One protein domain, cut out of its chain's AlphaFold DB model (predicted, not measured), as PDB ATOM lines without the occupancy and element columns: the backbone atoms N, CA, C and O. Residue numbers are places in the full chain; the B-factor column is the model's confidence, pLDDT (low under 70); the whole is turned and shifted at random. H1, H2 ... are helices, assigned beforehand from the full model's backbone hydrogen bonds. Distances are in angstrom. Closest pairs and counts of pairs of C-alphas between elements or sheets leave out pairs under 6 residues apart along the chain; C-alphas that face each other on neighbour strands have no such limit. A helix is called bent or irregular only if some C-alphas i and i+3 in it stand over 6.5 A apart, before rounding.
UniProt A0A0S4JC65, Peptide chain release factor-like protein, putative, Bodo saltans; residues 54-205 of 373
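This is residues 54 to 205 of the 373 residues of the protein "Peptide chain release factor-like protein, putative" of Bodo saltans (UniProt A0A0S4JC65). A long kinked helix, H5, runs through the middle; its later part and H6 fold back on each other as a long helical hairpin, and H2 crosses H5 on its way to the other end, where the small H3 and H4 lie. H1 packs on H5 residues 148 to 152, and H7 on residues 134 to 141. The printed part has 152 residues with seven named helices, H1 to H7, and no named strand; the class is all helix. It is loose, with a radius of gyration of the C-alphas of 19.0 A and spans of 57 by 39 by 26 A.

H1, residues 61 to 70, and H2, residues 76 to 96, only just touch, with 3 pairs of C-alphas within 8 A, the closest Arg 64 and Leu 76 at 6.8 A. H3, residues 99 to 102, is close to but not clearly touching H4, residues 105 to 112; their closest C-alphas, Ala 101 and Phe 108, are 6.7 A apart. H5, residues 124 to 157, is the hub and has a kink of 66 degrees near residue 135; it is irregular, with C-alphas 130 and 133 7.7 A apart. It touches H2, closest C-alphas Ala 83 and Ala 142 at 5.8 A, and H1, closest C-alphas Thr 63 and Asp 149 at 5.7 A. H6, residues 166 to 190, forms a helical hairpin with H5, a shallow tilt of 26 degrees, opposite ways; the closest C-alphas, Ile 148 and Leu 180, are 6.1 A apart. H7, residues 192 to 204, touches H5, closest C-alphas Asp 137 and Asp 194 at 6.2 A. Every O i to N i+4 pair is within hydrogen-bond range in H1, H2, H4 and H7, against 26 of 30 in H5 and 20 of 21 in H6; H3 is too short for one.

H1 begins at C-alpha 61 (-35.880, 41.246, 20.509). From first to last C-alpha H2 measures 30.6 A, H5 37.9 A and H6 36.8 A. H7 ends at C-alpha 204 (-45.578, 43.550, 48.580).

The C-alphas of Gly 103 and Asp 167 are farthest apart, 57.7 A. The printed part has no cut; the link from H4 to H5 is long. Residues 162 to 167, of which 166 and 167 belong to H6, stand free. Mean pLDDT of the printed part is 83.1; 14 residues are under 70, among them 99 to 106.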
ATOM      1  N   TYR A  54     -39.587  51.157  26.733       71.00
ATOM      2  CA  TYR A  54     -38.382  50.944  27.519       71.00
ATOM      3  C   TYR A  54     -37.229  50.650  26.546       71.00
ATOM      4  O   TYR A  54     -37.385  49.797  25.677       71.00
ATOM      5  N   GLU A  55     -36.107  51.362  26.646       73.81
ATOM      6  CA  GLU A  55     -34.972  51.207  25.715       73.81
ATOM      7  C   GLU A  55     -33.840  50.353  26.309       73.81
ATOM      8  O   GLU A  55     -33.089  49.717  25.576       73.81
ATOM      9  N   GLY A  56     -33.755  50.260  27.639       80.38
ATOM     10  CA  GLY A  56     -32.676  49.577  28.365       80.38
ATOM     11  C   GLY A  56     -32.791  48.052  28.433       80.38
ATOM     12  O   GLY A  56     -32.501  47.472  29.478       80.38
ATOM     13  N   TRP A  57     -33.263  47.390  27.375       85.88
ATOM     14  CA  TRP A  57     -33.417  45.933  27.377       85.88
ATOM     15  C   TRP A  57     -32.064  45.227  27.419       85.88
ATOM     16  O   TRP A  57     -31.137  45.568  26.690       85.88
ATOM     17  N   THR A  58     -31.972  44.205  28.263       87.31
ATOM     18  CA  THR A  58     -30.844  43.268  28.296       87.31
ATOM     19  C   THR A  58     -31.090  42.092  27.361       87.31
ATOM     20  O   THR A  58     -30.146  41.626  26.743       87.31
ATOM     21  N   LEU A  59     -32.350  41.664  27.225       90.12
ATOM     22  CA  LEU A  59     -32.747  40.555  26.356       90.12
ATOM     23  C   LEU A  59     -32.902  40.995  24.892       90.12
ATOM     24  O   LEU A  59     -33.422  42.086  24.592       90.12
ATOM     25  N   GLN A  60     -32.536  40.116  23.962       90.50
ATOM     26  CA  GLN A  60     -32.701  40.349  22.530       90.50
ATOM     27  C   GLN A  60     -34.185  40.459  22.121       90.50
ATOM     28  O   GLN A  60     -35.073  39.978  22.833       90.50
ATOM     29  N   PRO A  61     -34.502  41.124  20.991       89.25
ATOM     30  CA  PRO A  61     -35.880  41.246  20.509       89.25
ATOM     31  C   PRO A  61     -36.557  39.887  20.282       89.25
ATOM     32  O   PRO A  61     -37.674  39.687  20.751       89.25
ATOM     33  N   GLY A  62     -35.854  38.927  19.668       88.94
ATOM     34  CA  GLY A  62     -36.403  37.588  19.417       88.94
ATOM     35  C   GLY A  62     -36.750  36.833  20.705       88.94
ATOM     36  O   GLY A  62     -37.802  36.202  20.791       88.94
ATOM     37  N   THR A  63     -35.927  36.981  21.746       91.94
ATOM     38  CA  THR A  63     -36.167  36.404  23.077       91.94
ATOM     39  C   THR A  63     -37.431  36.976  23.708       91.94
ATOM     40  O   THR A  63     -38.252  36.244  24.263       91.94
ATOM     41  N   ARG A  64     -37.640  38.292  23.584       91.62
ATOM     42  CA  ARG A  64     -38.843  38.970  24.090       91.62
ATOM     43  C   ARG A  64     -40.105  38.480  23.388       91.62
ATOM     44  O   ARG A  64     -41.109  38.236  24.056       91.62
ATOM     45  N   ASP A  65     -40.051  38.305  22.075       90.81
ATOM     46  CA  ASP A  65     -41.196  37.827  21.299       90.81
ATOM     47  C   ASP A  65     -41.544  36.372  21.646       90.81
ATOM     48  O   ASP A  65     -42.720  36.050  21.852       90.81
ATOM     49  N   ALA A  66     -40.533  35.513  21.813       90.69
ATOM     50  CA  ALA A  66     -40.712  34.128  22.245       90.69
ATOM     51  C   ALA A  66     -41.352  34.036  23.642       90.69
ATOM     52  O   ALA A  66     -42.340  33.318  23.833       90.69
ATOM     53  N   LEU A  67     -40.855  34.823  24.602       91.00
ATOM     54  CA  LEU A  67     -41.404  34.881  25.959       91.00
ATOM     55  C   LEU A  67     -42.837  35.418  25.974       91.00
ATOM     56  O   LEU A  67     -43.690  34.850  26.652       91.00
ATOM     57  N   LYS A  68     -43.134  36.467  25.197       90.19
ATOM     58  CA  LYS A  68     -44.488  37.031  25.089       90.19
ATOM     59  C   LYS A  68     -45.483  36.035  24.491       90.19
ATOM     60  O   LYS A  68     -46.635  36.000  24.913       90.19
ATOM     61  N   LYS A  69     -45.046  35.231  23.514       90.62
ATOM     62  CA  LYS A  69     -45.876  34.197  22.881       90.62
ATOM     63  C   LYS A  69     -46.185  33.047  23.840       90.62
ATOM     64  O   LYS A  69     -47.314  32.566  23.851       90.62
ATOM     65  N   LYS A  70     -45.200  32.601  24.626       89.00
ATOM     66  CA  LYS A  70     -45.358  31.471  25.557       89.00
ATOM     67  C   LYS A  70     -46.055  31.872  26.863       89.00
ATOM     68  O   LYS A  70     -46.849  31.093  27.378       89.00
ATOM     69  N   PHE A  71     -45.782  33.072  27.377       88.62
ATOM     70  CA  PHE A  71     -46.253  33.550  28.681       88.62
ATOM     71  C   PHE A  71     -46.990  34.896  28.556       88.62
ATOM     72  O   PHE A  71     -46.457  35.931  28.960       88.62
ATOM     73  N   PRO A  72     -48.226  34.917  28.021       85.56
ATOM     74  CA  PRO A  72     -48.982  36.157  27.831       85.56
ATOM     75  C   PRO A  72     -49.392  36.828  29.151       85.56
ATOM     76  O   PRO A  72     -49.601  38.037  29.190       85.56
ATOM     77  N   GLU A  73     -49.491  36.055  30.234       84.12
ATOM     78  CA  GLU A  73     -49.863  36.548  31.567       84.12
ATOM     79  C   GLU A  73     -48.739  37.352  32.236       84.12
ATOM     80  O   GLU A  73     -48.990  38.181  33.111       84.12
ATOM     81  N   MET A  74     -47.487  37.130  31.823       83.69
ATOM     82  CA  MET A  74     -46.311  37.740  32.436       83.69
ATOM     83  C   MET A  74     -45.820  38.929  31.618       83.69
ATOM     84  O   MET A  74     -45.521  38.832  30.429       83.69
ATOM     85  N   HIS A  75     -45.676  40.076  32.279       86.56
ATOM     86  CA  HIS A  75     -45.174  41.278  31.626       86.56
ATOM     87  C   HIS A  75     -43.675  41.154  31.299       86.56
ATOM     88  O   HIS A  75     -42.885  40.730  32.138       86.56
ATOM     89  N   LEU A  76     -43.245  41.625  30.122       88.94
ATOM     90  CA  LEU A  76     -41.845  41.534  29.670       88.94
ATOM     91  C   LEU A  76     -40.822  42.160  30.631       88.94
ATOM     92  O   LEU A  76     -39.691  41.693  30.735       88.94
ATOM     93  N   LEU A  77     -41.221  43.197  31.370       89.06
ATOM     94  CA  LEU A  77     -40.358  43.833  32.374       89.06
ATOM     95  C   LEU A  77     -39.998  42.913  33.549       89.06
ATOM     96  O   LEU A  77     -38.989  43.148  34.203       89.06
ATOM     97  N   VAL A  78     -40.792  41.877  33.815       88.94
ATOM     98  CA  VAL A  78     -40.474  40.874  34.837       88.94
ATOM     99  C   VAL A  78     -39.260  40.059  34.400       88.94
ATOM    100  O   VAL A  78     -38.290  39.943  35.142       88.94
ATOM    101  N   TRP A  79     -39.276  39.562  33.163       89.94
ATOM    102  CA  TRP A  79     -38.149  38.834  32.579       89.94
ATOM    103  C   TRP A  79     -36.895  39.711  32.504       89.94
ATOM    104  O   TRP A  79     -35.803  39.284  32.876       89.94
ATOM    105  N   GLN A  80     -37.069  40.977  32.117       90.38
ATOM    106  CA  GLN A  80     -35.994  41.966  32.107       90.38
ATOM    107  C   GLN A  80     -35.420  42.226  33.505       90.38
ATOM    108  O   GLN A  80     -34.206  42.379  33.637       90.38
ATOM    109  N   TYR A  81     -36.266  42.285  34.538       90.00
ATOM    110  CA  TYR A  81     -35.829  42.452  35.923       90.00
ATOM    111  C   TYR A  81     -34.929  41.295  36.354       90.00
ATOM    112  O   TYR A  81     -33.825  41.546  36.827       90.00
ATOM    113  N   VAL A  82     -35.357  40.051  36.123       90.81
ATOM    114  CA  VAL A  82     -34.580  38.853  36.479       90.81
ATOM    115  C   VAL A  82     -33.237  38.824  35.746       90.81
ATOM    116  O   VAL A  82     -32.192  38.683  36.381       90.81
ATOM    117  N   ALA A  83     -33.243  39.054  34.429       91.69
ATOM    118  CA  ALA A  83     -32.015  39.106  33.636       91.69
ATOM    119  C   ALA A  83     -31.059  40.215  34.121       91.69
ATOM    120  O   ALA A  83     -29.855  39.998  34.267       91.69
ATOM    121  N   SER A  84     -31.595  41.400  34.433       90.56
ATOM    122  CA  SER A  84     -30.800  42.530  34.934       90.56
ATOM    123  C   SER A  84     -30.238  42.265  36.327       90.56
ATOM    124  O   SER A  84     -29.075  42.572  36.582       90.56
ATOM    125  N   LEU A  85     -31.043  41.694  37.228       90.62
ATOM    126  CA  LEU A  85     -30.642  41.369  38.595       90.62
ATOM    127  C   LEU A  85     -29.474  40.380  38.590       90.62
ATOM    128  O   LEU A  85     -28.475  40.598  39.274       90.62
ATOM    129  N   HIS A  86     -29.567  39.343  37.761       91.69
ATOM    130  CA  HIS A  86     -28.527  38.334  37.631       91.69
ATOM    131  C   HIS A  86     -27.246  38.889  36.989       91.69
ATOM    132  O   HIS A  86     -26.147  38.648  37.488       91.69
ATOM    133  N   LYS A  87     -27.368  39.719  35.942       90.69
ATOM    134  CA  LYS A  87     -26.222  40.424  35.341       90.69
ATOM    135  C   LYS A  87     -25.513  41.326  36.355       90.69
ATOM    136  O   LYS A  87     -24.284  41.333  36.421       90.69
ATOM    137  N   MET A  88     -26.279  42.060  37.163       88.69
ATOM    138  CA  MET A  88     -25.739  42.886  38.244       88.69
ATOM    139  C   MET A  88     -25.024  42.031  39.293       88.69
ATOM    140  O   MET A  88     -23.906  42.365  39.674       88.69
ATOM    141  N   TYR A  89     -25.614  40.911  39.714       90.38
ATOM    142  CA  TYR A  89     -24.984  39.991  40.661       90.38
ATOM    143  C   TYR A  89     -23.642  39.455  40.147       90.38
ATOM    144  O   TYR A  89     -22.635  39.574  40.843       90.38
ATOM    145  N   HIS A  90     -23.585  38.976  38.901       89.62
ATOM    146  CA  HIS A  90     -22.328  38.533  38.295       89.62
ATOM    147  C   HIS A  90     -21.296  39.654  38.195       89.62
ATOM    148  O   HIS A  90     -20.133  39.437  38.517       89.62
ATOM    149  N   SER A  91     -21.711  40.870  37.824       87.62
ATOM    150  CA  SER A  91     -20.792  42.012  37.792       87.62
ATOM    151  C   SER A  91     -20.199  42.325  39.171       87.62
ATOM    152  O   SER A  91     -19.020  42.653  39.264       87.62
ATOM    153  N   LEU A  92     -20.983  42.165  40.245       85.44
ATOM    154  CA  LEU A  92     -20.504  42.334  41.616       85.44
ATOM    155  C   LEU A  92     -19.513  41.233  42.005       85.44
ATOM    156  O   LEU A  92     -18.482  41.553  42.590       85.44
ATOM    157  N   LEU A  93     -19.774  39.973  41.641       84.50
ATOM    158  CA  LEU A  93     -18.840  38.861  41.868       84.50
ATOM    159  C   LEU A  93     -17.511  39.076  41.132       84.50
ATOM    160  O   LEU A  93     -16.446  38.978  41.731       84.50
ATOM    161  N   THR A  94     -17.553  39.472  39.857       86.38
ATOM    162  CA  THR A  94     -16.336  39.768  39.084       86.38
ATOM    163  C   THR A  94     -15.537  40.923  39.686       86.38
ATOM    164  O   THR A  94     -14.310  40.921  39.634       86.38
ATOM    165  N   LEU A  95     -16.205  41.926  40.265       81.56
ATOM    166  CA  LEU A  95     -15.525  42.996  40.998       81.56
ATOM    167  C   LEU A  95     -14.898  42.489  42.303       81.56
ATOM    168  O   LEU A  95     -13.845  42.992  42.686       81.56
ATOM    169  N   GLN A  96     -15.500  41.487  42.953       74.81
ATOM    170  CA  GLN A  96     -14.961  40.888  44.174       74.81
ATOM    171  C   GLN A  96     -13.674  40.095  43.946       74.81
ATOM    172  O   GLN A  96     -12.790  40.089  44.799       74.81
ATOM    173  N   GLU A  97     -13.550  39.448  42.792       77.75
ATOM    174  CA  GLU A  97     -12.387  38.629  42.441       77.75
ATOM    175  C   GLU A  97     -11.149  39.463  42.059       77.75
ATOM    176  O   GLU A  97     -10.055  38.918  41.897       77.75
ATOM    177  N   ARG A  98     -11.277  40.793  41.924       79.25
ATOM    178  CA  ARG A  98     -10.157  41.652  41.520       79.25
ATOM    179  C   ARG A  98      -9.118  41.801  42.644       79.25
ATOM    180  O   ARG A  98      -9.465  42.217  43.750       79.25
ATOM    181  N   PRO A  99      -7.820  41.588  42.359       62.66
ATOM    182  CA  PRO A  99      -6.751  41.634  43.365       62.66
ATOM    183  C   PRO A  99      -6.535  43.031  43.980       62.66
ATOM    184  O   PRO A  99      -6.099  43.145  45.127       62.66
ATOM    185  N   GLU A 100      -6.899  44.096  43.258       63.19
ATOM    186  CA  GLU A 100      -6.846  45.495  43.718       63.19
ATOM    187  C   GLU A 100      -7.811  45.790  44.880       63.19
ATOM    188  O   GLU A 100      -7.622  46.751  45.622       63.19
ATOM    189  N   ALA A 101      -8.818  44.937  45.091       57.06
ATOM    190  CA  ALA A 101      -9.812  45.087  46.148       57.06
ATOM    191  C   ALA A 101      -9.424  44.396  47.474       57.06
ATOM    192  O   ALA A 101     -10.206  44.375  48.431       57.06
ATOM    193  N   SER A 102      -8.201  43.858  47.555       55.59
ATOM    194  CA  SER A 102      -7.634  43.239  48.765       55.59
ATOM    195  C   SER A 102      -7.480  44.222  49.940       55.59
ATOM    196  O   SER A 102      -7.524  43.812  51.100       55.59
ATOM    197  N   GLY A 103      -7.389  45.529  49.671       57.38
ATOM    198  CA  GLY A 103      -7.465  46.594  50.674       57.38
ATOM    199  C   GLY A 103      -8.887  47.144  50.809       57.38
ATOM    200  O   GLY A 103      -9.244  48.085  50.114       57.38
ATOM    201  N   ARG A 104      -9.698  46.561  51.704       67.25
ATOM    202  CA  ARG A 104     -11.090  46.966  52.016       67.25
ATOM    203  C   ARG A 104     -11.977  47.170  50.773       67.25
ATOM    204  O   ARG A 104     -12.388  48.280  50.457       67.25
ATOM    205  N   MET A 105     -12.367  46.059  50.149       67.06
ATOM    206  CA  MET A 105     -13.429  45.927  49.131       67.06
ATOM    207  C   MET A 105     -14.608  46.912  49.272       67.06
ATOM    208  O   MET A 105     -15.079  47.484  48.289       67.06
ATOM    209  N   GLU A 106     -15.105  47.116  50.496       68.19
ATOM    210  CA  GLU A 106     -16.216  48.034  50.757       68.19
ATOM    211  C   GLU A 106     -15.896  49.490  50.412       68.19
ATOM    212  O   GLU A 106     -16.776  50.204  49.935       68.19
ATOM    213  N   ASP A 107     -14.661  49.928  50.643       70.00
ATOM    214  CA  ASP A 107     -14.232  51.301  50.391       70.00
ATOM    215  C   ASP A 107     -14.137  51.552  48.879       70.00
ATOM    216  O   ASP A 107     -14.596  52.590  48.398       70.00
ATOM    217  N   PHE A 108     -13.661  50.559  48.117       75.06
ATOM    218  CA  PHE A 108     -13.645  50.593  46.652       75.06
ATOM    219  C   PHE A 108     -15.063  50.679  46.069       75.06
ATOM    220  O   PHE A 108     -15.374  51.594  45.307       75.06
ATOM    221  N   LEU A 109     -15.965  49.779  46.478       74.62
ATOM    222  CA  LEU A 109     -17.343  49.768  45.976       74.62
ATOM    223  C   LEU A 109     -18.118  51.037  46.366       74.62
ATOM    224  O   LEU A 109     -18.913  51.535  45.568       74.62
ATOM    225  N   ARG A 110     -17.880  51.593  47.563       73.69
ATOM    226  CA  ARG A 110     -18.490  52.864  47.995       73.69
ATOM    227  C   ARG A 110     -17.991  54.061  47.184       73.69
ATOM    228  O   ARG A 110     -18.755  55.014  47.017       73.69
ATOM    229  N   ALA A 111     -16.734  54.040  46.739       73.44
ATOM    230  CA  ALA A 111     -16.133  55.118  45.961       73.44
ATOM    231  C   ALA A 111     -16.573  55.081  44.490       73.44
ATOM    232  O   ALA A 111     -16.985  56.113  43.952       73.44
ATOM    233  N   GLU A 112     -16.535  53.891  43.884       74.88
ATOM    234  CA  GLU A 112     -16.716  53.696  42.445       74.88
ATOM    235  C   GLU A 112     -18.192  53.590  42.045       74.88
ATOM    236  O   GLU A 112     -18.631  54.171  41.051       74.88
ATOM    237  N   VAL A 113     -19.003  52.892  42.846       77.69
ATOM    238  CA  VAL A 113     -20.405  52.627  42.512       77.69
ATOM    239  C   VAL A 113     -21.309  53.604  43.259       77.69
ATOM    240  O   VAL A 113     -21.529  53.504  44.469       77.69
ATOM    241  N   LYS A 114     -21.883  54.556  42.518       77.94
ATOM    242  CA  LYS A 114     -22.859  55.526  43.035       77.94
ATOM    243  C   LYS A 114     -24.227  55.297  42.415       77.94
ATOM    244  O   LYS A 114     -24.355  55.047  41.220       77.94
ATOM    245  N   ASN A 115     -25.268  55.421  43.233       76.19
ATOM    246  CA  ASN A 115     -26.639  55.345  42.746       76.19
ATOM    247  C   ASN A 115     -26.935  56.532  41.812       76.19
ATOM    248  O   ASN A 115     -26.719  57.683  42.189       76.19
ATOM    249  N   VAL A 116     -27.463  56.262  40.618       74.62
ATOM    250  CA  VAL A 116     -27.754  57.286  39.599       74.62
ATOM    251  C   VAL A 116     -28.761  58.331  40.096       74.62
ATOM    252  O   VAL A 116     -28.617  59.515  39.803       74.62
ATOM    253  N   LEU A 117     -29.764  57.910  40.874       70.50
ATOM    254  CA  LEU A 117     -30.854  58.773  41.335       70.50
ATOM    255  C   LEU A 117     -30.497  59.511  42.627       70.50
ATOM    256  O   LEU A 117     -30.669  60.723  42.722       70.50
ATOM    257  N   THR A 118     -29.996  58.787  43.630       70.88
ATOM    258  CA  THR A 118     -29.746  59.343  44.972       70.88
ATOM    259  C   THR A 118     -28.315  59.832  45.173       70.88
ATOM    260  O   THR A 118     -28.038  60.460  46.192       70.88
ATOM    261  N   LYS A 119     -27.391  59.528  44.248       78.94
ATOM    262  CA  LYS A 119     -25.935  59.773  44.353       78.94
ATOM    263  C   LYS A 119     -25.268  59.154  45.590       78.94
ATOM    264  O   LYS A 119     -24.090  59.401  45.838       78.94
ATOM    265  N   SER A 120     -25.998  58.344  46.358       77.50
ATOM    266  CA  SER A 120     -25.488  57.650  47.537       77.50
ATOM    267  C   SER A 120     -24.486  56.574  47.131       77.50
ATOM    268  O   SER A 120     -24.652  55.939  46.084       77.50
ATOM    269  N   SER A 121     -23.486  56.339  47.979       80.38
ATOM    270  CA  SER A 121     -22.542  55.238  47.802       80.38
ATOM    271  C   SER A 121     -23.250  53.886  47.867       80.38
ATOM    272  O   SER A 121     -24.247  53.708  48.579       80.38
ATOM    273  N   PHE A 122     -22.750  52.928  47.092       82.50
ATOM    274  CA  PHE A 122     -23.233  51.558  47.131       82.50
ATOM    275  C   PHE A 122     -22.871  50.892  48.465       82.50
ATOM    276  O   PHE A 122     -21.759  51.029  48.969       82.50
ATOM    277  N   SER A 123     -23.824  50.158  49.042       81.31
ATOM    278  CA  SER A 123     -23.614  49.355  50.247       81.31
ATOM    279  C   SER A 123     -23.894  47.898  49.920       81.31
ATOM    280  O   SER A 123     -25.044  47.525  49.677       81.31
ATOM    281  N   PHE A 124     -22.841  47.081  49.937       80.50
ATOM    282  CA  PHE A 124     -22.937  45.655  49.638       80.50
ATOM    283  C   PHE A 124     -23.811  44.914  50.657       80.50
ATOM    284  O   PHE A 124     -24.710  44.183  50.264       80.50
ATOM    285  N   VAL A 125     -23.641  45.189  51.956       82.38
ATOM    286  CA  VAL A 125     -24.464  44.591  53.026       82.38
ATOM    287  C   VAL A 125     -25.950  44.881  52.814       82.38
ATOM    288  O   VAL A 125     -26.779  43.976  52.880       82.38
ATOM    289  N   ARG A 126     -26.299  46.137  52.501       82.06
ATOM    290  CA  ARG A 126     -27.690  46.519  52.223       82.06
ATOM    291  C   ARG A 126     -28.217  45.832  50.968       82.06
ATOM    292  O   ARG A 126     -29.373  45.427  50.937       82.06
ATOM    293  N   TRP A 127     -27.390  45.724  49.932       84.56
ATOM    294  CA  TRP A 127     -27.760  45.022  48.710       84.56
ATOM    295  C   TRP A 127     -28.033  43.540  48.995       84.56
ATOM    296  O   TRP A 127     -29.097  43.045  48.639       84.56
ATOM    297  N   GLN A 128     -27.146  42.868  49.726       84.69
ATOM    298  CA  GLN A 128     -27.292  41.462  50.083       84.69
ATOM    299  C   GLN A 128     -28.562  41.223  50.914       84.69
ATOM    300  O   GLN A 128     -29.367  40.371  50.562       84.69
ATOM    301  N   GLN A 129     -28.827  42.049  51.930       82.94
ATOM    302  CA  GLN A 129     -30.061  41.956  52.724       82.94
ATOM    303  C   GLN A 129     -31.346  42.076  51.890       82.94
ATOM    304  O   GLN A 129     -32.361  41.483  52.242       82.94
ATOM    305  N   ILE A 130     -31.323  42.867  50.812       81.50
ATOM    306  CA  ILE A 130     -32.512  43.146  49.995       81.50
ATOM    307  C   ILE A 130     -32.672  42.147  48.844       81.50
ATOM    308  O   ILE A 130     -33.803  41.845  48.465       81.50
ATOM    309  N   TYR A 131     -31.571  41.703  48.238       87.12
ATOM    310  CA  TYR A 131     -31.593  40.984  46.964       87.12
ATOM    311  C   TYR A 131     -31.098  39.541  47.053       87.12
ATOM    312  O   TYR A 131     -31.363  38.804  46.115       87.12
ATOM    313  N   GLN A 132     -30.441  39.105  48.137       86.75
ATOM    314  CA  GLN A 132     -29.861  37.755  48.216       86.75
ATOM    315  C   GLN A 132     -30.902  36.663  47.952       86.75
ATOM    316  O   GLN A 132     -30.764  35.924  46.987       86.75
ATOM    317  N   ASN A 133     -31.996  36.646  48.718       86.94
ATOM    318  CA  ASN A 133     -33.052  35.643  48.545       86.94
ATOM    319  C   ASN A 133     -33.671  35.680  47.138       86.94
ATOM    320  O   ASN A 133     -34.093  34.664  46.609       86.94
ATOM    321  N   GLU A 134     -33.758  36.861  46.521       88.50
ATOM    322  CA  GLU A 134     -34.307  36.970  45.168       88.50
ATOM    323  C   GLU A 134     -33.336  36.489  44.107       88.50
ATOM    324  O   GLU A 134     -33.765  35.901  43.122       88.50
ATOM    325  N   VAL A 135     -32.044  36.746  44.287       90.00
ATOM    326  CA  VAL A 135     -31.010  36.213  43.408       90.00
ATOM    327  C   VAL A 135     -31.024  34.698  43.501       90.00
ATOM    328  O   VAL A 135     -31.132  34.068  42.457       90.00
ATOM    329  N   ASP A 136     -31.016  34.142  44.712       89.00
ATOM    330  CA  ASP A 136     -31.039  32.698  44.957       89.00
ATOM    331  C   ASP A 136     -32.245  32.044  44.263       89.00
ATOM    332  O   ASP A 136     -32.059  31.175  43.409       89.00
ATOM    333  N   ASP A 137     -33.457  32.557  44.507       87.19
ATOM    334  CA  ASP A 137     -34.699  32.038  43.913       87.19
ATOM    335  C   ASP A 137     -34.748  32.196  42.379       87.19
ATOM    336  O   ASP A 137     -35.369  31.397  41.680       87.19
ATOM    337  N   THR A 138     -34.107  33.232  41.822       88.75
ATOM    338  CA  THR A 138     -34.141  33.509  40.374       88.75
ATOM    339  C   THR A 138     -32.925  33.000  39.608       88.75
ATOM    340  O   THR A 138     -32.911  33.103  38.380       88.75
ATOM    341  N   THR A 139     -31.921  32.428  40.280       90.25
ATOM    342  CA  THR A 139     -30.682  31.962  39.638       90.25
ATOM    343  C   THR A 139     -30.951  30.958  38.521       90.25
ATOM    344  O   THR A 139     -30.453  31.132  37.410       90.25
ATOM    345  N   GLU A 140     -31.773  29.942  38.777       88.56
ATOM    346  CA  GLU A 140     -32.104  28.917  37.779       88.56
ATOM    347  C   GLU A 140     -32.914  29.489  36.611       88.56
ATOM    348  O   GLU A 140     -32.627  29.193  35.449       88.56
ATOM    349  N   VAL A 141     -33.855  30.402  36.884       90.56
ATOM    350  CA  VAL A 141     -34.585  31.113  35.822       90.56
ATOM    351  C   VAL A 141     -33.629  31.919  34.955       90.56
ATOM    352  O   VAL A 141     -33.728  31.881  33.730       90.56
ATOM    353  N   ALA A 142     -32.704  32.651  35.572       91.19
ATOM    354  CA  ALA A 142     -31.760  33.492  34.856       91.19
ATOM    355  C   ALA A 142     -30.813  32.667  33.973       91.19
ATOM    356  O   ALA A 142     -30.532  33.079  32.849       91.19
ATOM    357  N   LYS A 143     -30.386  31.478  34.423       91.25
ATOM    358  CA  LYS A 143     -29.608  30.537  33.598       91.25
ATOM    359  C   LYS A 143     -30.376  30.121  32.346       91.25
ATOM    360  O   LYS A 143     -29.823  30.181  31.251       91.25
ATOM    361  N   ILE A 144     -31.648  29.747  32.492       91.94
ATOM    362  CA  ILE A 144     -32.475  29.341  31.347       91.94
ATOM    363  C   ILE A 144     -32.760  30.538  30.429       91.94
ATOM    364  O   ILE A 144     -32.690  30.403  29.214       91.94
ATOM    365  N   LEU A 145     -33.023  31.725  30.983       92.19
ATOM    366  CA  LEU A 145     -33.198  32.950  30.194       92.19
ATOM    367  C   LEU A 145     -31.951  33.294  29.379       92.19
ATOM    368  O   LEU A 145     -32.081  33.642  28.209       92.19
ATOM    369  N   ASN A 146     -30.764  33.177  29.975       92.56
ATOM    370  CA  ASN A 146     -29.503  33.387  29.270       92.56
ATOM    371  C   ASN A 146     -29.305  32.342  28.167       92.56
ATOM    372  O   ASN A 146     -28.886  32.707  27.076       92.56
ATOM    373  N   ALA A 147     -29.646  31.073  28.418       92.81
ATOM    374  CA  ALA A 147     -29.596  30.032  27.394       92.81
ATOM    375  C   ALA A 147     -30.516  30.369  26.209       92.81
ATOM    376  O   ALA A 147     -30.060  30.358  25.073       92.81
ATOM    377  N   ILE A 148     -31.766  30.776  26.466       93.00
ATOM    378  CA  ILE A 148     -32.700  31.205  25.411       93.00
ATOM    379  C   ILE A 148     -32.135  32.398  24.633       93.00
ATOM    380  O   ILE A 148     -32.211  32.414  23.407       93.00
ATOM    381  N   ASP A 149     -31.576  33.395  25.321       94.00
ATOM    382  CA  ASP A 149     -31.033  34.590  24.666       94.00
ATOM    383  C   ASP A 149     -29.828  34.265  23.771       94.00
ATOM    384  O   ASP A 149     -29.721  34.802  22.667       94.00
ATOM    385  N   VAL A 150     -28.971  33.331  24.203       92.94
ATOM    386  CA  VAL A 150     -27.862  32.795  23.399       92.94
ATOM    387  C   VAL A 150     -28.395  32.043  22.183       92.94
ATOM    388  O   VAL A 150     -28.020  32.389  21.068       92.94
ATOM    389  N   THR A 151     -29.327  31.103  22.360       93.00
ATOM    390  CA  THR A 151     -29.897  30.320  21.253       93.00
ATOM    391  C   THR A 151     -30.596  31.212  20.219       93.00
ATOM    392  O   THR A 151     -30.441  31.020  19.013       93.00
ATOM    393  N   VAL A 152     -31.339  32.238  20.657       92.50
ATOM    394  CA  VAL A 152     -31.938  33.234  19.749       92.50
ATOM    395  C   VAL A 152     -30.856  34.025  19.012       92.50
ATOM    396  O   VAL A 152     -30.991  34.255  17.807       92.50
ATOM    397  N   GLY A 153     -29.796  34.431  19.712       90.06
ATOM    398  CA  GLY A 153     -28.670  35.153  19.128       90.06
ATOM    399  C   GLY A 153     -27.926  34.331  18.076       90.06
ATOM    400  O   GLY A 153     -27.674  34.828  16.980       90.06
ATOM    401  N   GLU A 154     -27.637  33.065  18.369       89.38
ATOM    402  CA  GLU A 154     -26.991  32.122  17.451       89.38
ATOM    403  C   GLU A 154     -27.869  31.864  16.227       89.38
ATOM    404  O   GLU A 154     -27.418  32.030  15.092       89.38
ATOM    405  N   ARG A 155     -29.164  31.598  16.429       88.81
ATOM    406  CA  ARG A 155     -30.135  31.451  15.338       88.81
ATOM    407  C   ARG A 155     -30.207  32.688  14.440       88.81
ATOM    408  O   ARG A 155     -30.358  32.551  13.223       88.81
ATOM    409  N   ALA A 156     -30.142  33.887  15.019       87.19
ATOM    410  CA  ALA A 156     -30.154  35.141  14.270       87.19
ATOM    411  C   ALA A 156     -28.833  35.383  13.517       87.19
ATOM    412  O   ALA A 156     -28.855  35.941  12.420       87.19
ATOM    413  N   ALA A 157     -27.704  34.940  14.079       86.69
ATOM    414  CA  ALA A 157     -26.385  35.028  13.457       86.69
ATOM    415  C   ALA A 157     -26.207  34.056  12.276       86.69
ATOM    416  O   ALA A 157     -25.359  34.293  11.416       86.69
ATOM    417  N   LEU A 158     -27.021  32.997  12.194       84.00
ATOM    418  CA  LEU A 158     -27.039  32.072  11.059       84.00
ATOM    419  C   LEU A 158     -27.553  32.738   9.777       84.00
ATOM    420  O   LEU A 158     -28.754  32.732   9.455       84.00
ATOM    421  N   ALA A 159     -26.602  33.254   9.009       74.19
ATOM    422  CA  ALA A 159     -26.774  33.686   7.635       74.19
ATOM    423  C   ALA A 159     -26.181  32.645   6.668       74.19
ATOM    424  O   ALA A 159     -25.194  31.992   7.009       74.19
ATOM    425  N   PRO A 160     -26.749  32.489   5.459       68.56
ATOM    426  CA  PRO A 160     -26.113  31.691   4.417       68.56
ATOM    427  C   PRO A 160     -24.751  32.307   4.070       68.56
ATOM    428  O   PRO A 160     -24.676  33.450   3.616       68.56
ATOM    429  N   SER A 161     -23.678  31.564   4.331       70.75
ATOM    430  CA  SER A 161     -22.303  31.904   3.954       70.75
ATOM    431  C   SER A 161     -21.881  31.092   2.726       70.75
ATOM    432  O   SER A 161     -22.597  30.188   2.300       70.75
ATOM    433  N   SER A 162     -20.712  31.391   2.146       59.59
ATOM    434  CA  SER A 162     -20.164  30.631   1.006       59.59
ATOM    435  C   SER A 162     -20.020  29.131   1.273       59.59
ATOM    436  O   SER A 162     -19.973  28.348   0.328       59.59
ATOM    437  N   ASP A 163     -19.971  28.749   2.549       69.56
ATOM    438  CA  ASP A 163     -19.607  27.410   2.996       69.56
ATOM    439  C   ASP A 163     -20.831  26.575   3.410       69.56
ATOM    440  O   ASP A 163     -20.694  25.379   3.655       69.56
ATOM    441  N   MET A 164     -22.030  27.177   3.473       75.25
ATOM    442  CA  MET A 164     -23.264  26.495   3.880       75.25
ATOM    443  C   MET A 164     -24.390  26.680   2.866       75.25
ATOM    444  O   MET A 164     -24.723  27.797   2.467       75.25
ATOM    445  N   THR A 165     -25.021  25.573   2.474       82.06
ATOM    446  CA  THR A 165     -26.198  25.620   1.598       82.06
ATOM    447  C   THR A 165     -27.429  26.114   2.361       82.06
ATOM    448  O   THR A 165     -27.512  26.014   3.585       82.06
ATOM    449  N   ALA A 166     -28.420  26.643   1.636       83.00
ATOM    450  CA  ALA A 166     -29.668  27.112   2.243       83.00
ATOM    451  C   ALA A 166     -30.389  26.005   3.039       83.00
ATOM    452  O   ALA A 166     -30.942  26.284   4.102       83.00
ATOM    453  N   ASP A 167     -30.317  24.760   2.561       83.75
ATOM    454  CA  ASP A 167     -30.938  23.602   3.207       83.75
ATOM    455  C   ASP A 167     -30.244  23.242   4.530       83.75
ATOM    456  O   ASP A 167     -30.917  23.017   5.532       83.75
ATOM    457  N   GLN A 168     -28.907  23.292   4.579       84.19
ATOM    458  CA  GLN A 168     -28.139  23.068   5.815       84.19
ATOM    459  C   GLN A 168     -28.421  24.146   6.869       84.19
ATOM    460  O   GLN A 168     -28.561  23.855   8.056       84.19
ATOM    461  N   VAL A 169     -28.551  25.407   6.441       85.38
ATOM    462  CA  VAL A 169     -28.929  26.509   7.338       85.38
ATOM    463  C   VAL A 169     -30.354  26.325   7.865       85.38
ATOM    464  O   VAL A 169     -30.622  26.658   9.019       85.38
ATOM    465  N   ALA A 170     -31.275  25.809   7.048       86.69
ATOM    466  CA  ALA A 170     -32.645  25.533   7.470       86.69
ATOM    467  C   ALA A 170     -32.713  24.390   8.496       86.69
ATOM    468  O   ALA A 170     -33.390  24.534   9.514       86.69
ATOM    469  N   GLU A 171     -31.970  23.306   8.271       88.25
ATOM    470  CA  GLU A 171     -31.878  22.175   9.200       88.25
ATOM    471  C   GLU A 171     -31.310  22.614  10.556       88.25
ATOM    472  O   GLU A 171     -31.921  22.377  11.598       88.25
ATOM    473  N   MET A 172     -30.220  23.385  10.552       86.31
ATOM    474  CA  MET A 172     -29.623  23.902  11.785       86.31
ATOM    475  C   MET A 172     -30.547  24.894  12.515       86.31
ATOM    476  O   MET A 172     -30.622  24.888  13.741       86.31
ATOM    477  N   LYS A 173     -31.325  25.710  11.787       88.06
ATOM    478  CA  LYS A 173     -32.364  26.562  12.397       88.06
ATOM    479  C   LYS A 173     -33.481  25.750  13.050       88.06
ATOM    480  O   LYS A 173     -33.975  26.189  14.085       88.06
ATOM    481  N   SER A 174     -33.849  24.600  12.482       90.00
ATOM    482  CA  SER A 174     -34.831  23.686  13.082       90.00
ATOM    483  C   SER A 174     -34.334  23.129  14.413       90.00
ATOM    484  O   SER A 174     -35.081  23.126  15.385       90.00
ATOM    485  N   MET A 175     -33.056  22.745  14.491       89.25
ATOM    486  CA  MET A 175     -32.452  22.276  15.743       89.25
ATOM    487  C   MET A 175     -32.512  23.354  16.835       89.25
ATOM    488  O   MET A 175     -32.933  23.084  17.956       89.25
ATOM    489  N   PHE A 176     -32.187  24.606  16.494       90.56
ATOM    490  CA  PHE A 176     -32.317  25.721  17.436       90.56
ATOM    491  C   PHE A 176     -33.773  26.003  17.837       90.56
ATOM    492  O   PHE A 176     -34.029  26.396  18.972       90.56
ATOM    493  N   ASP A 177     -34.741  25.816  16.936       89.62
ATOM    494  CA  ASP A 177     -36.165  25.937  17.267       89.62
ATOM    495  C   ASP A 177     -36.617  24.884  18.292       89.62
ATOM    496  O   ASP A 177     -37.393  25.207  19.199       89.62
ATOM    497  N   GLU A 178     -36.105  23.657  18.189       91.94
ATOM    498  CA  GLU A 178     -36.346  22.582  19.157       91.94
ATOM    499  C   GLU A 178     -35.707  22.902  20.519       91.94
ATOM    500  O   GLU A 178     -36.395  22.886  21.542       91.94
ATOM    501  N   GLU A 179     -34.440  23.329  20.546       93.00
ATOM    502  CA  GLU A 179     -33.754  23.741  21.784       93.00
ATOM    503  C   GLU A 179     -34.445  24.923  22.491       93.00
ATOM    504  O   GLU A 179     -34.532  24.973  23.729       93.00
ATOM    505  N   LEU A 180     -34.962  25.883  21.713       91.50
ATOM    506  CA  LEU A 180     -35.757  26.998  22.231       91.50
ATOM    507  C   LEU A 180     -37.062  26.504  22.857       91.50
ATOM    508  O   LEU A 180     -37.434  26.974  23.936       91.50
ATOM    509  N   ALA A 181     -37.760  25.574  22.201       91.88
ATOM    510  CA  ALA A 181     -39.001  25.005  22.715       91.88
ATOM    511  C   ALA A 181     -38.771  24.274  24.047       91.88
ATOM    512  O   ALA A 181     -39.485  24.548  25.019       91.88
ATOM    513  N   ASP A 182     -37.719  23.459  24.123       92.38
ATOM    514  CA  ASP A 182     -37.315  22.735  25.330       92.38
ATOM    515  C   ASP A 182     -36.980  23.686  26.483       92.38
ATOM    516  O   ASP A 182     -37.396  23.493  27.631       92.38
ATOM    517  N   SER A 183     -36.234  24.753  26.196       90.38
ATOM    518  CA  SER A 183     -35.847  25.748  27.200       90.38
ATOM    519  C   SER A 183     -37.054  26.528  27.730       90.38
ATOM    520  O   SER A 183     -37.166  26.773  28.935       90.38
ATOM    521  N   LEU A 184     -38.012  26.863  26.860       90.25
ATOM    522  CA  LEU A 184     -39.273  27.496  27.256       90.25
ATOM    523  C   LEU A 184     -40.161  26.564  28.092       90.25
ATOM    524  O   LEU A 184     -40.874  27.029  28.984       90.25
ATOM    525  N   GLU A 185     -40.136  25.258  27.833       90.19
ATOM    526  CA  GLU A 185     -40.867  24.275  28.633       90.19
ATOM    527  C   GLU A 185     -40.243  24.074  30.022       90.19
ATOM    528  O   GLU A 185     -40.961  24.020  31.028       90.19
ATOM    529  N   LYS A 186     -38.907  24.084  30.116       88.81
ATOM    530  CA  LYS A 186     -38.189  24.091  31.404       88.81
ATOM    531  C   LYS A 186     -38.569  25.302  32.263       88.81
ATOM    532  O   LYS A 186     -38.780  25.148  33.467       88.81
ATOM    533  N   LEU A 187     -38.725  26.484  31.655       87.38
ATOM    534  CA  LEU A 187     -39.225  27.670  32.364       87.38
ATOM    535  C   LEU A 187     -40.649  27.475  32.893       87.38
ATOM    536  O   LEU A 187     -40.930  27.827  34.039       87.38
ATOM    537  N   ALA A 188     -41.540  26.913  32.072       84.69
ATOM    538  CA  ALA A 188     -42.953  26.757  32.411       84.69
ATOM    539  C   ALA A 188     -43.189  25.770  33.566       84.69
ATOM    540  O   ALA A 188     -44.043  26.007  34.415       84.69
ATOM    541  N   THR A 189     -42.442  24.666  33.595       79.00
ATOM    542  CA  THR A 189     -42.705  23.542  34.506       79.00
ATOM    543  C   THR A 189     -42.189  23.756  35.923       79.00
ATOM    544  O   THR A 189     -42.840  23.321  36.869       79.00
ATOM    545  N   ARG A 190     -41.022  24.391  36.088       66.81
ATOM    546  CA  ARG A 190     -40.308  24.382  37.376       66.81
ATOM    547  C   ARG A 190     -40.233  25.723  38.085       66.81
ATOM    548  O   ARG A 190     -40.156  25.726  39.303       66.81
ATOM    549  N   HIS A 191     -40.272  26.837  37.357       70.31
ATOM    550  CA  HIS A 191     -39.772  28.096  37.917       70.31
ATOM    551  C   HIS A 191     -40.718  29.292  37.805       70.31
ATOM    552  O   HIS A 191     -40.404  30.384  38.280       70.31
ATOM    553  N   LEU A 192     -41.908  29.105  37.225       76.69
ATOM    554  CA  LEU A 192     -42.936  30.145  37.252       76.69
ATOM    555  C   LEU A 192     -43.414  30.442  38.676       76.69
ATOM    556  O   LEU A 192     -43.686  31.598  38.983       76.69
ATOM    557  N   GLN A 193     -43.484  29.432  39.546       78.19
ATOM    558  CA  GLN A 193     -43.924  29.604  40.932       78.19
ATOM    559  C   GLN A 193     -42.910  30.414  41.752       78.19
ATOM    560  O   GLN A 193     -43.297  31.380  42.409       78.19
ATOM    561  N   ASP A 194     -41.620  30.089  41.643       79.56
ATOM    562  CA  ASP A 194     -40.534  30.829  42.304       79.56
ATOM    563  C   ASP A 194     -40.518  32.292  41.848       79.56
ATOM    564  O   ASP A 194     -40.448  33.230  42.647       79.56
ATOM    565  N   LEU A 195     -40.675  32.504  40.540       83.88
ATOM    566  CA  LEU A 195     -40.686  33.837  39.962       83.88
ATOM    567  C   LEU A 195     -41.936  34.629  40.371       83.88
ATOM    568  O   LEU A 195     -41.830  35.808  40.713       83.88
ATOM    569  N   GLN A 196     -43.109  33.994  40.424       83.31
ATOM    570  CA  GLN A 196     -44.323  34.603  40.972       83.31
ATOM    571  C   GLN A 196     -44.152  34.977  42.448       83.31
ATOM    572  O   GLN A 196     -44.558  36.072  42.843       83.31
ATOM    573  N   ALA A 197     -43.502  34.133  43.253       81.94
ATOM    574  CA  ALA A 197     -43.208  34.435  44.649       81.94
ATOM    575  C   ALA A 197     -42.294  35.664  44.781       81.94
ATOM    576  O   ALA A 197     -42.575  36.556  45.583       81.94
ATOM    577  N   VAL A 198     -41.255  35.775  43.946       82.62
ATOM    578  CA  VAL A 198     -40.364  36.949  43.897       82.62
ATOM    579  C   VAL A 198     -41.132  38.212  43.499       82.62
ATOM    580  O   VAL A 198     -41.001  39.241  44.168       82.62
ATOM    581  N   ILE A 199     -41.983  38.152  42.464       82.38
ATOM    582  CA  ILE A 199     -42.831  39.292  42.071       82.38
ATOM    583  C   ILE A 199     -43.753  39.678  43.221       82.38
ATOM    584  O   ILE A 199     -43.844  40.857  43.550       82.38
ATOM    585  N   HIS A 200     -44.439  38.715  43.837       78.81
ATOM    586  CA  HIS A 200     -45.340  38.980  44.953       78.81
ATOM    587  C   HIS A 200     -44.596  39.638  46.106       78.81
ATOM    588  O   HIS A 200     -45.067  40.653  46.616       78.81
ATOM    589  N   ARG A 201     -43.400  39.145  46.450       77.56
ATOM    590  CA  ARG A 201     -42.538  39.784  47.444       77.56
ATOM    591  C   ARG A 201     -42.133  41.182  47.029       77.56
ATOM    592  O   ARG A 201     -42.138  42.021  47.902       77.56
ATOM    593  N   ARG A 202     -41.855  41.488  45.759       75.94
ATOM    594  CA  ARG A 202     -41.504  42.852  45.303       75.94
ATOM    595  C   ARG A 202     -42.683  43.809  45.227       75.94
ATOM    596  O   ARG A 202     -42.544  44.992  45.512       75.94
ATOM    597  N   VAL A 203     -43.845  43.304  44.838       70.69
ATOM    598  CA  VAL A 203     -45.101  44.055  44.804       70.69
ATOM    599  C   VAL A 203     -45.594  44.324  46.228       70.69
ATOM    600  O   VAL A 203     -46.189  45.373  46.482       70.69
ATOM    601  N   ALA A 204     -45.339  43.393  47.151       65.88
ATOM    602  CA  ALA A 204     -45.578  43.550  48.580       65.88
ATOM    603  C   ALA A 204     -44.460  44.323  49.291       65.88
ATOM    604  O   ALA A 204     -44.748  45.022  50.261       65.88
ATOM    605  N   ALA A 205     -43.216  44.223  48.812       60.44
ATOM    606  CA  ALA A 205     -42.059  44.894  49.373       60.44
ATOM    607  C   ALA A 205     -42.310  46.381  49.251       60.44
ATOM    608  O   ALA A 205     -42.423  46.955  48.167       60.44
TER     609      ALA A 205